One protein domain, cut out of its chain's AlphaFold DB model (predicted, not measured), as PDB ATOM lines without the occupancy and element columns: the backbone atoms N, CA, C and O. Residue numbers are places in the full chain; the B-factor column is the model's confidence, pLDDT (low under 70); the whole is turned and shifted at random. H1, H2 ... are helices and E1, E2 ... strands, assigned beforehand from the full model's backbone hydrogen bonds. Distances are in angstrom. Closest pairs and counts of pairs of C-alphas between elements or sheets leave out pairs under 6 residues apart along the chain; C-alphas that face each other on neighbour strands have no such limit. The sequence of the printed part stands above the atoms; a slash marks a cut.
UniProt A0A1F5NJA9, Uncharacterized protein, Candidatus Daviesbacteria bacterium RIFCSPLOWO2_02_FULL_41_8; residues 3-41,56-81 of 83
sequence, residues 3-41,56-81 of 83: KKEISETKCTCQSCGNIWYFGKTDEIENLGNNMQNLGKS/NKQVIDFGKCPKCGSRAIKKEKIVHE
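What this domain is: This is residues 3 to 41 and 56 to 81 of the 83 residues of an uncharacterized protein of Candidatus Daviesbacteria bacterium RIFCSPLOWO2_02_FULL_41_8 (UniProt A0A1F5NJA9). Picture a narrow, twisted slab of three antiparallel strands, with one long helix, H1, leading away from the end of the short strand E2 and reaching the sheet only with its first residues. Beyond a cut, the unnamed stretch of residues 56 to 72 folds back from the region of the helix toward the start of E3. The printed part has 65 residues, with three named strands and one named helix in the order E1, E2, H1, E3; the sheet's order is E2, E1, E3, and the class is mixed, helices and strands. The whole is loose, with a radius of gyration of the C-alphas of 13.4 A, and its outline is flat, 39 by 36 by 11 A.

How they stand to each other: Start with E1, residues 4 to 13, the inner strand of the sheet. A tight link of 5 residues leads to E2, residues 19 to 23, an edge strand, and the two form a hairpin. They are antiparallel at 148 degrees; C-alphas 23 and 8, which face each other, are 4.3 A apart, and N 9 and O 22 are within hydrogen-bond range at 2.7 A. With no residue between, a tight link joins E2 to H1, residues 24 to 41. H1 is on the sheet but only grazes it, with residues 24 to 27; the closest C-alphas of E1 and H1 are those of Glu 8 and Lys 24, 6.8 A apart. In H1 every O i to N i+4 pair is within hydrogen-bond range. Past the cut, look for E3, residues 73 to 81, the other edge strand. It is antiparallel to E1 at 161 degrees; C-alphas 13 and 73 face each other at 4.4 A, and N 8 and O 78, at 2.9 A, and N 80 and O 6, at 2.8 A, are within hydrogen-bond range. The sheet is only just strongly twisted, its C-alphas lying up to 4.4 A off its best plane.

Where its parts are: Find C-alpha 4 at (25.241, 177.986, 3.834); from there E1 runs 29.0 A to C-alpha 13. E2 covers 14.0 A from Ile 19 to Gly 23. H1 begins with C-alpha 24 at (31.535, 170.809, 13.867) and runs 25.7 A to Ser 41. E3 runs 25.5 A from Ile 73 to C-alpha 81 at (19.631, 174.911, 4.993).

The domain as a whole: The two C-alphas farthest apart are those of Lys 3 and Ser 41, at 41.8 A. Residues 42 to 55 are not printed, and C-alphas 41 and 56 stand 10.6 A apart across this cut, which lies in the link from H1 to E3. The mean pLDDT of the printed part is 77.0; look for values under 70 at residues 3 to 5, 24 to 41 and 56 to 60.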
ATOM      1  N   LYS A   3      24.660 178.058  -0.798       53.75
ATOM      2  CA  LYS A   3      23.807 177.620   0.311       53.75
ATOM      3  C   LYS A   3      24.714 177.414   1.523       53.75
ATOM      4  O   LYS A   3      25.625 176.586   1.471       53.75
ATOM      5  N   LYS A   4      24.523 178.202   2.579       63.28
ATOM      6  CA  LYS A   4      25.241 177.986   3.834       63.28
ATOM      7  C   LYS A   4      24.508 176.867   4.564       63.28
ATOM      8  O   LYS A   4      23.409 177.071   5.067       63.28
ATOM      9  N   GLU A   5      25.086 175.674   4.549       65.69
ATOM     10  CA  GLU A   5      24.607 174.554   5.355       65.69
ATOM     11  C   GLU A   5      25.234 174.658   6.750       65.69
ATOM     12  O   GLU A   5      26.460 174.654   6.882       65.69
ATOM     13  N   ILE A   6      24.405 174.777   7.787       76.25
ATOM     14  CA  ILE A   6      24.857 174.720   9.181       76.25
ATOM     15  C   ILE A   6      24.492 173.334   9.708       76.25
ATOM     16  O   ILE A   6      23.315 172.994   9.812       76.25
ATOM     17  N   SER A   7      25.498 172.509  10.003       79.56
ATOM     18  CA  SER A   7      25.292 171.183  10.592       79.56
ATOM     19  C   SER A   7      25.587 171.207  12.089       79.56
ATOM     20  O   SER A   7      26.720 171.496  12.481       79.56
ATOM     21  N   GLU A   8      24.609 170.824  12.899       85.69
ATOM     22  CA  GLU A   8      24.721 170.697  14.351       85.69
ATOM     23  C   GLU A   8      24.358 169.276  14.786       85.69
ATOM     24  O   GLU A   8      23.596 168.568  14.132       85.69
ATOM     25  N   THR A   9      24.908 168.836  15.906       87.81
ATOM     26  CA  THR A   9      24.575 167.564  16.536       87.81
ATOM     27  C   THR A   9      23.814 167.852  17.816       87.81
ATOM     28  O   THR A   9      24.365 168.374  18.785       87.81
ATOM     29  N   LYS A  10      22.539 167.472  17.845       89.38
ATOM     30  CA  LYS A  10      21.729 167.450  19.059       89.38
ATOM     31  C   LYS A  10      22.057 166.199  19.856       89.38
ATOM     32  O   LYS A  10      22.028 165.087  19.336       89.38
ATOM     33  N   CYS A  11      22.307 166.367  21.141       90.06
ATOM     34  CA  CYS A  11      22.511 165.290  22.089       90.06
ATOM     35  C   CYS A  11      21.461 165.340  23.189       90.06
ATOM     36  O   CYS A  11      21.170 166.396  23.740       90.06
ATOM     37  N   THR A  12      20.909 164.179  23.525       92.44
ATOM     38  CA  THR A  12      19.918 164.016  24.590       92.44
ATOM     39  C   THR A  12      20.378 162.928  25.550       92.44
ATOM     40  O   THR A  12      20.510 161.767  25.162       92.44
ATOM     41  N   CYS A  13      20.592 163.276  26.816       93.81
ATOM     42  CA  CYS A  13      20.892 162.313  27.868       93.81
ATOM     43  C   CYS A  13      19.635 161.504  28.198       93.81
ATOM     44  O   CYS A  13      18.662 162.041  28.717       93.81
ATOM     45  N   GLN A  14      19.679 160.201  27.951       94.12
ATOM     46  CA  GLN A  14      18.611 159.256  28.278       94.12
ATOM     47  C   GLN A  14      18.497 158.995  29.789       94.12
ATOM     48  O   GLN A  14      17.494 158.465  30.242       94.12
ATOM     49  N   SER A  15      19.512 159.370  30.576       92.62
ATOM     50  CA  SER A  15      19.516 159.167  32.028       92.62
ATOM     51  C   SER A  15      18.902 160.330  32.812       92.62
ATOM     52  O   SER A  15      18.226 160.087  33.804       92.62
ATOM     53  N   CYS A  16      19.131 161.582  32.400       93.19
ATOM     54  CA  CYS A  16      18.647 162.765  33.130       93.19
ATOM     55  C   CYS A  16      17.805 163.729  32.283       93.19
ATOM     56  O   CYS A  16      17.411 164.786  32.773       93.19
ATOM     57  N   GLY A  17      17.579 163.417  31.004       91.00
ATOM     58  CA  GLY A  17      16.803 164.250  30.083       91.00
ATOM     59  C   GLY A  17      17.512 165.519  29.600       91.00
ATOM     60  O   GLY A  17      16.910 166.298  28.871       91.00
ATOM     61  N   ASN A  18      18.773 165.760  29.978       92.19
ATOM     62  CA  ASN A  18      19.509 166.946  29.534       92.19
ATOM     63  C   ASN A  18      19.703 166.946  28.011       92.19
ATOM     64  O   ASN A  18      20.208 165.964  27.468       92.19
ATOM     65  N   ILE A  19      19.383 168.057  27.349       89.31
ATOM     66  CA  ILE A  19      19.563 168.243  25.904       89.31
ATOM     67  C   ILE A  19      20.621 169.323  25.678       89.31
ATOM     68  O   ILE A  19      20.584 170.365  26.327       89.31
ATOM     69  N   TRP A  20      21.565 169.078  24.773       87.44
ATOM     70  CA  TRP A  20      22.570 170.054  24.348       87.44
ATOM     71  C   TRP A  20      22.869 169.899  22.858       87.44
ATOM     72  O   TRP A  20      22.575 168.859  22.271       87.44
ATOM     73  N   TYR A  21      23.440 170.932  22.250       85.69
ATOM     74  CA  TYR A  21      23.770 170.979  20.828       85.69
ATOM     75  C   TYR A  21      25.250 171.323  20.684       85.69
ATOM     76  O   TYR A  21      25.788 172.050  21.519       85.69
ATOM     77  N   PHE A  22      25.912 170.782  19.668       82.12
ATOM     78  CA  PHE A  22      27.263 171.195  19.293       82.12
ATOM     79  C   PHE A  22      27.440 171.113  17.778       82.12
ATOM     80  O   PHE A  22      26.964 170.172  17.140       82.12
ATOM     81  N   GLY A  23      28.107 172.102  17.192       80.00
ATOM     82  CA  GLY A  23      28.484 172.109  15.786       80.00
ATOM     83  C   GLY A  23      29.814 171.396  15.535       80.00
ATOM     84  O   GLY A  23      30.523 170.982  16.452       80.00
ATOM     85  N   LYS A  24      30.199 171.301  14.256       68.19
ATOM     86  CA  LYS A  24      31.535 170.809  13.867       68.19
ATOM     87  C   LYS A  24      32.668 171.667  14.435       68.19
ATOM     88  O   LYS A  24      33.739 171.147  14.730       68.19
ATOM     89  N   THR A  25      32.447 172.974  14.553       67.50
ATOM     90  CA  THR A  25      33.439 173.912  15.091       67.50
ATOM     91  C   THR A  25      33.718 173.613  16.563       67.50
ATOM     92  O   THR A  25      34.879 173.491  16.940       67.50
ATOM     93  N   ASP A  26      32.671 173.350  17.352       67.75
ATOM     94  CA  ASP A  26      32.791 172.977  18.764       67.75
ATOM     95  C   ASP A  26      33.543 171.648  18.956       67.75
ATOM     96  O   ASP A  26      34.342 171.511  19.882       67.75
ATOM     97  N   GLU A  27      33.342 170.666  18.066       66.38
ATOM     98  CA  GLU A  27      34.106 169.408  18.088       66.38
ATOM     99  C   GLU A  27      35.604 169.631  17.849       66.38
ATOM    100  O   GLU A  27      36.436 169.060  18.559       66.38
ATOM    101  N   ILE A  28      35.954 170.482  16.879       62.97
ATOM    102  CA  ILE A  28      37.346 170.793  16.529       62.97
ATOM    103  C   ILE A  28      38.024 171.600  17.638       62.97
ATOM    104  O   ILE A  28      39.151 171.280  18.019       62.97
ATOM    105  N   GLU A  29      37.356 172.615  18.189       67.25
ATOM    106  CA  GLU A  29      37.894 173.404  19.303       67.25
ATOM    107  C   GLU A  29      38.151 172.528  20.527       67.25
ATOM    108  O   GLU A  29      39.207 172.606  21.162       67.25
ATOM    109  N   ASN A  30      37.224 171.623  20.822       68.44
ATOM    110  CA  ASN A  30      37.343 170.718  21.946       68.44
ATOM    111  C   ASN A  30      38.439 169.652  21.751       68.44
ATOM    112  O   ASN A  30      39.188 169.352  22.686       68.44
ATOM    113  N   LEU A  31      38.604 169.134  20.529       62.62
ATOM    114  CA  LEU A  31      39.727 168.267  20.165       62.62
ATOM    115  C   LEU A  31      41.064 169.013  20.281       62.62
ATOM    116  O   LEU A  31      42.015 168.481  20.853       62.62
ATOM    117  N   GLY A  32      41.128 170.258  19.802       60.28
ATOM    118  CA  GLY A  32      42.300 171.124  19.925       60.28
ATOM    119  C   GLY A  32      42.663 171.422  21.381       60.28
ATOM    120  O   GLY A  32      43.844 171.430  21.736       60.28
ATOM    121  N   ASN A  33      41.666 171.599  22.251       66.38
ATOM    122  CA  ASN A  33      41.865 171.767  23.691       66.38
ATOM    123  C   ASN A  33      42.376 170.480  24.352       66.38
ATOM    124  O   ASN A  33      43.293 170.537  25.174       66.38
ATOM    125  N   ASN A  34      41.853 169.316  23.954       63.56
ATOM    126  CA  ASN A  34      42.331 168.021  24.438       63.56
ATOM    127  C   ASN A  34      43.776 167.747  23.998       63.56
ATOM    128  O   ASN A  34      44.612 167.354  24.808       63.56
ATOM    129  N   MET A  35      44.101 168.044  22.739       60.16
ATOM    130  CA  MET A  35      45.448 167.896  22.192       60.16
ATOM    131  C   MET A  35      46.450 168.861  22.837       60.16
ATOM    132  O   MET A  35      47.579 168.466  23.111       60.16
ATOM    133  N   GLN A  36      46.041 170.092  23.163       62.09
ATOM    134  CA  GLN A  36      46.868 171.016  23.947       62.09
ATOM    135  C   GLN A  36      47.125 170.499  25.368       62.09
ATOM    136  O   GLN A  36      48.252 170.590  25.852       62.09
ATOM    137  N   ASN A  37      46.118 169.928  26.036       60.94
ATOM    138  CA  ASN A  37      46.298 169.334  27.365       60.94
ATOM    139  C   ASN A  37      47.196 168.077  27.315       60.94
ATOM    140  O   ASN A  37      48.070 167.916  28.167       60.94
ATOM    141  N   LEU A  38      47.057 167.232  26.288       60.19
ATOM    142  CA  LEU A  38      47.937 166.080  26.050       60.19
ATOM    143  C   LEU A  38      49.377 166.505  25.731       60.19
ATOM    144  O   LEU A  38      50.315 165.958  26.310       60.19
ATOM    145  N   GLY A  39      49.563 167.521  24.886       57.81
ATOM    146  CA  GLY A  39      50.876 168.092  24.575       57.81
ATOM    147  C   GLY A  39      51.595 168.624  25.817       57.81
ATOM    148  O   GLY A  39      52.781 168.363  25.992       57.81
ATOM    149  N   LYS A  40      50.868 169.267  26.745       59.00
ATOM    150  CA  LYS A  40      51.412 169.644  28.062       59.00
ATOM    151  C   LYS A  40      51.822 168.426  28.891       59.00
ATOM    152  O   LYS A  40      52.880 168.449  29.509       59.00
ATOM    153  N   SER A  41      51.012 167.364  28.902       55.34
ATOM    154  CA  SER A  41      51.327 166.143  29.662       55.34
ATOM    155  C   SER A  41      52.541 165.382  29.111       55.34
ATOM    156  O   SER A  41      53.252 164.732  29.873       55.34
ATOM    157  N   ASN A  56      44.268 174.259  32.622       56.69
ATOM    158  CA  ASN A  56      43.716 173.213  31.771       56.69
ATOM    159  C   ASN A  56      42.514 173.794  31.030       56.69
ATOM    160  O   ASN A  56      41.583 174.304  31.656       56.69
ATOM    161  N   LYS A  57      42.536 173.733  29.697       59.94
ATOM    162  CA  LYS A  57      41.358 174.119  28.920       59.94
ATOM    163  C   LYS A  57      40.289 173.056  29.141       59.94
ATOM    164  O   LYS A  57      40.608 171.867  29.141       59.94
ATOM    165  N   GLN A  58      39.050 173.481  29.375       57.84
ATOM    166  CA  GLN A  58      37.942 172.563  29.618       57.84
ATOM    167  C   GLN A  58      37.708 171.723  28.360       57.84
ATOM    168  O   GLN A  58      37.415 172.263  27.297       57.84
ATOM    169  N   VAL A  59      37.885 170.407  28.486       63.12
ATOM    170  CA  VAL A  59      37.561 169.446  27.430       63.12
ATOM    171  C   VAL A  59      36.190 168.866  27.750       63.12
ATOM    172  O   VAL A  59      36.010 168.219  28.781       63.12
ATOM    173  N   ILE A  60      35.220 169.109  26.879       67.56
ATOM    174  CA  ILE A  60      33.857 168.600  26.999       67.56
ATOM    175  C   ILE A  60      33.810 167.194  26.394       67.56
ATOM    176  O   ILE A  60      33.897 167.016  25.187       67.56
ATOM    177  N   ASP A  61      33.654 166.154  27.203       73.75
ATOM    178  CA  ASP A  61      33.427 164.807  26.670       73.75
ATOM    179  C   ASP A  61      32.014 164.727  26.062       73.75
ATOM    180  O   ASP A  61      31.042 164.508  26.776       73.75
ATOM    181  N   PHE A  62      31.877 164.889  24.740       74.12
ATOM    182  CA  PHE A  62      30.588 164.769  24.035       74.12
ATOM    183  C   PHE A  62      30.003 163.340  24.059       74.12
ATOM    184  O   PHE A  62      28.903 163.099  23.552       74.12
ATOM    185  N   GLY A  63      30.745 162.361  24.588       80.25
ATOM    186  CA  GLY A  63      30.270 161.018  24.919       80.25
ATOM    187  C   GLY A  63      29.703 160.902  26.337       80.25
ATOM    188  O   GLY A  63      29.207 159.834  26.700       80.25
ATOM    189  N   LYS A  64      29.735 161.982  27.130       86.81
ATOM    190  CA  LYS A  64      29.132 162.070  28.462       86.81
ATOM    191  C   LYS A  64      28.184 163.252  28.564       86.81
ATOM    192  O   LYS A  64      28.394 164.325  28.011       86.81
ATOM    193  N   CYS A  65      27.114 163.053  29.317       87.38
ATOM    194  CA  CYS A  65      26.235 164.140  29.677       87.38
ATOM    195  C   CYS A  65      27.005 165.123  30.575       87.38
ATOM    196  O   CYS A  65      27.452 164.709  31.646       87.38
ATOM    197  N   PRO A  66      27.104 166.414  30.220       85.62
ATOM    198  CA  PRO A  66      27.819 167.394  31.042       85.62
ATOM    199  C   PRO A  66      27.134 167.645  32.394       85.62
ATOM    200  O   PRO A  66      27.764 168.129  33.326       85.62
ATOM    201  N   LYS A  67      25.845 167.295  32.518       85.38
ATOM    202  CA  LYS A  67      25.047 167.513  33.729       85.38
ATOM    203  C   LYS A  67      25.155 166.378  34.750       85.38
ATOM    204  O   LYS A  67      25.183 166.644  35.942       85.38
ATOM    205  N   CYS A  68      25.161 165.120  34.303       89.81
ATOM    206  CA  CYS A  68      25.142 163.955  35.205       89.81
ATOM    207  C   CYS A  68      26.280 162.950  34.976       89.81
ATOM    208  O   CYS A  68      26.333 161.932  35.655       89.81
ATOM    209  N   GLY A  69      27.150 163.172  33.987       86.06
ATOM    210  CA  GLY A  69      28.251 162.265  33.643       86.06
ATOM    211  C   GLY A  69      27.835 160.952  32.963       86.06
ATOM    212  O   GLY A  69      28.705 160.174  32.574       86.06
ATOM    213  N   SER A  70      26.532 160.695  32.786       90.12
ATOM    214  CA  SER A  70      26.035 159.478  32.133       90.12
ATOM    215  C   SER A  70      26.457 159.401  30.665       90.12
ATOM    216  O   SER A  70      26.449 160.405  29.954       90.12
ATOM    217  N   ARG A  71      26.777 158.189  30.197       90.75
ATOM    218  CA  ARG A  71      27.090 157.887  28.787       90.75
ATOM    219  C   ARG A  71      25.862 157.485  27.968       90.75
ATOM    220  O   ARG A  71      25.970 157.273  26.765       90.75
ATOM    221  N   ALA A  72      24.694 157.376  28.604       92.19
ATOM    222  CA  ALA A  72      23.443 157.065  27.926       92.19
ATOM    223  C   ALA A  72      22.955 158.308  27.162       92.19
ATOM    224  O   ALA A  72      22.187 159.109  27.692       92.19
ATOM    225  N   ILE A  73      23.451 158.511  25.941       92.38
ATOM    226  CA  ILE A  73      23.208 159.717  25.138       92.38
ATOM    227  C   ILE A  73      22.712 159.314  23.757       92.38
ATOM    228  O   ILE A  73      23.339 158.509  23.074       92.38
ATOM    229  N   LYS A  74      21.612 159.926  23.325       91.69
ATOM    230  CA  LYS A  74      21.114 159.850  21.953       91.69
ATOM    231  C   LYS A  74      21.654 161.040  21.164       91.69
ATOM    232  O   LYS A  74      21.468 162.173  21.603       91.69
ATOM    233  N   LYS A  75      22.312 160.785  20.029       90.56
ATOM    234  CA  LYS A  75      22.858 161.815  19.131       90.56
ATOM    235  C   LYS A  75      22.034 161.882  17.849       90.56
ATOM    236  O   LYS A  75      21.742 160.847  17.258       90.56
ATOM    237  N   GLU A  76      21.674 163.084  17.424       89.88
ATOM    238  CA  GLU A  76      20.878 163.351  16.228       89.88
ATOM    239  C   GLU A  76      21.553 164.474  15.438       89.88
ATOM    240  O   GLU A  76      21.787 165.558  15.970       89.88
ATOM    241  N   LYS A  77      21.893 164.217  14.174       88.12
ATOM    242  CA  LYS A  77      22.485 165.231  13.299       88.12
ATOM    243  C   LYS A  77      21.371 166.075  12.690       88.12
ATOM    244  O   LYS A  77      20.480 165.537  12.039       88.12
ATOM    245  N   ILE A  78      21.442 167.382  12.892       86.31
ATOM    246  CA  ILE A  78      20.516 168.371  12.355       86.31
ATOM    247  C   ILE A  78      21.264 169.184  11.304       86.31
ATOM    248  O   ILE A  78      22.380 169.650  11.526       86.31
ATOM    249  N   VAL A  79      20.661 169.301  10.127       83.56
ATOM    250  CA  VAL A  79      21.210 170.062   9.009       83.56
ATOM    251  C   VAL A  79      20.243 171.198   8.713       83.56
ATOM    252  O   VAL A  79      19.087 170.957   8.373       83.56
ATOM    253  N   HIS A  80      20.713 172.430   8.877       79.25
ATOM    254  CA  HIS A  80      19.957 173.636   8.585       79.25
ATOM    255  C   HIS A  80      20.382 174.176   7.214       79.25
ATOM    256  O   HIS A  80      21.524 174.605   7.034       79.25
ATOM    257  N   GLU A  81      19.461 174.173   6.248       76.56
ATOM    258  CA  GLU A  81      19.631 174.911   4.993       76.56
ATOM    259  C   GLU A  81      19.314 176.392   5.238       76.56
ATOM    260  O   GLU A  81      18.152 176.772   5.389       76.56
TER     261      GLU A  81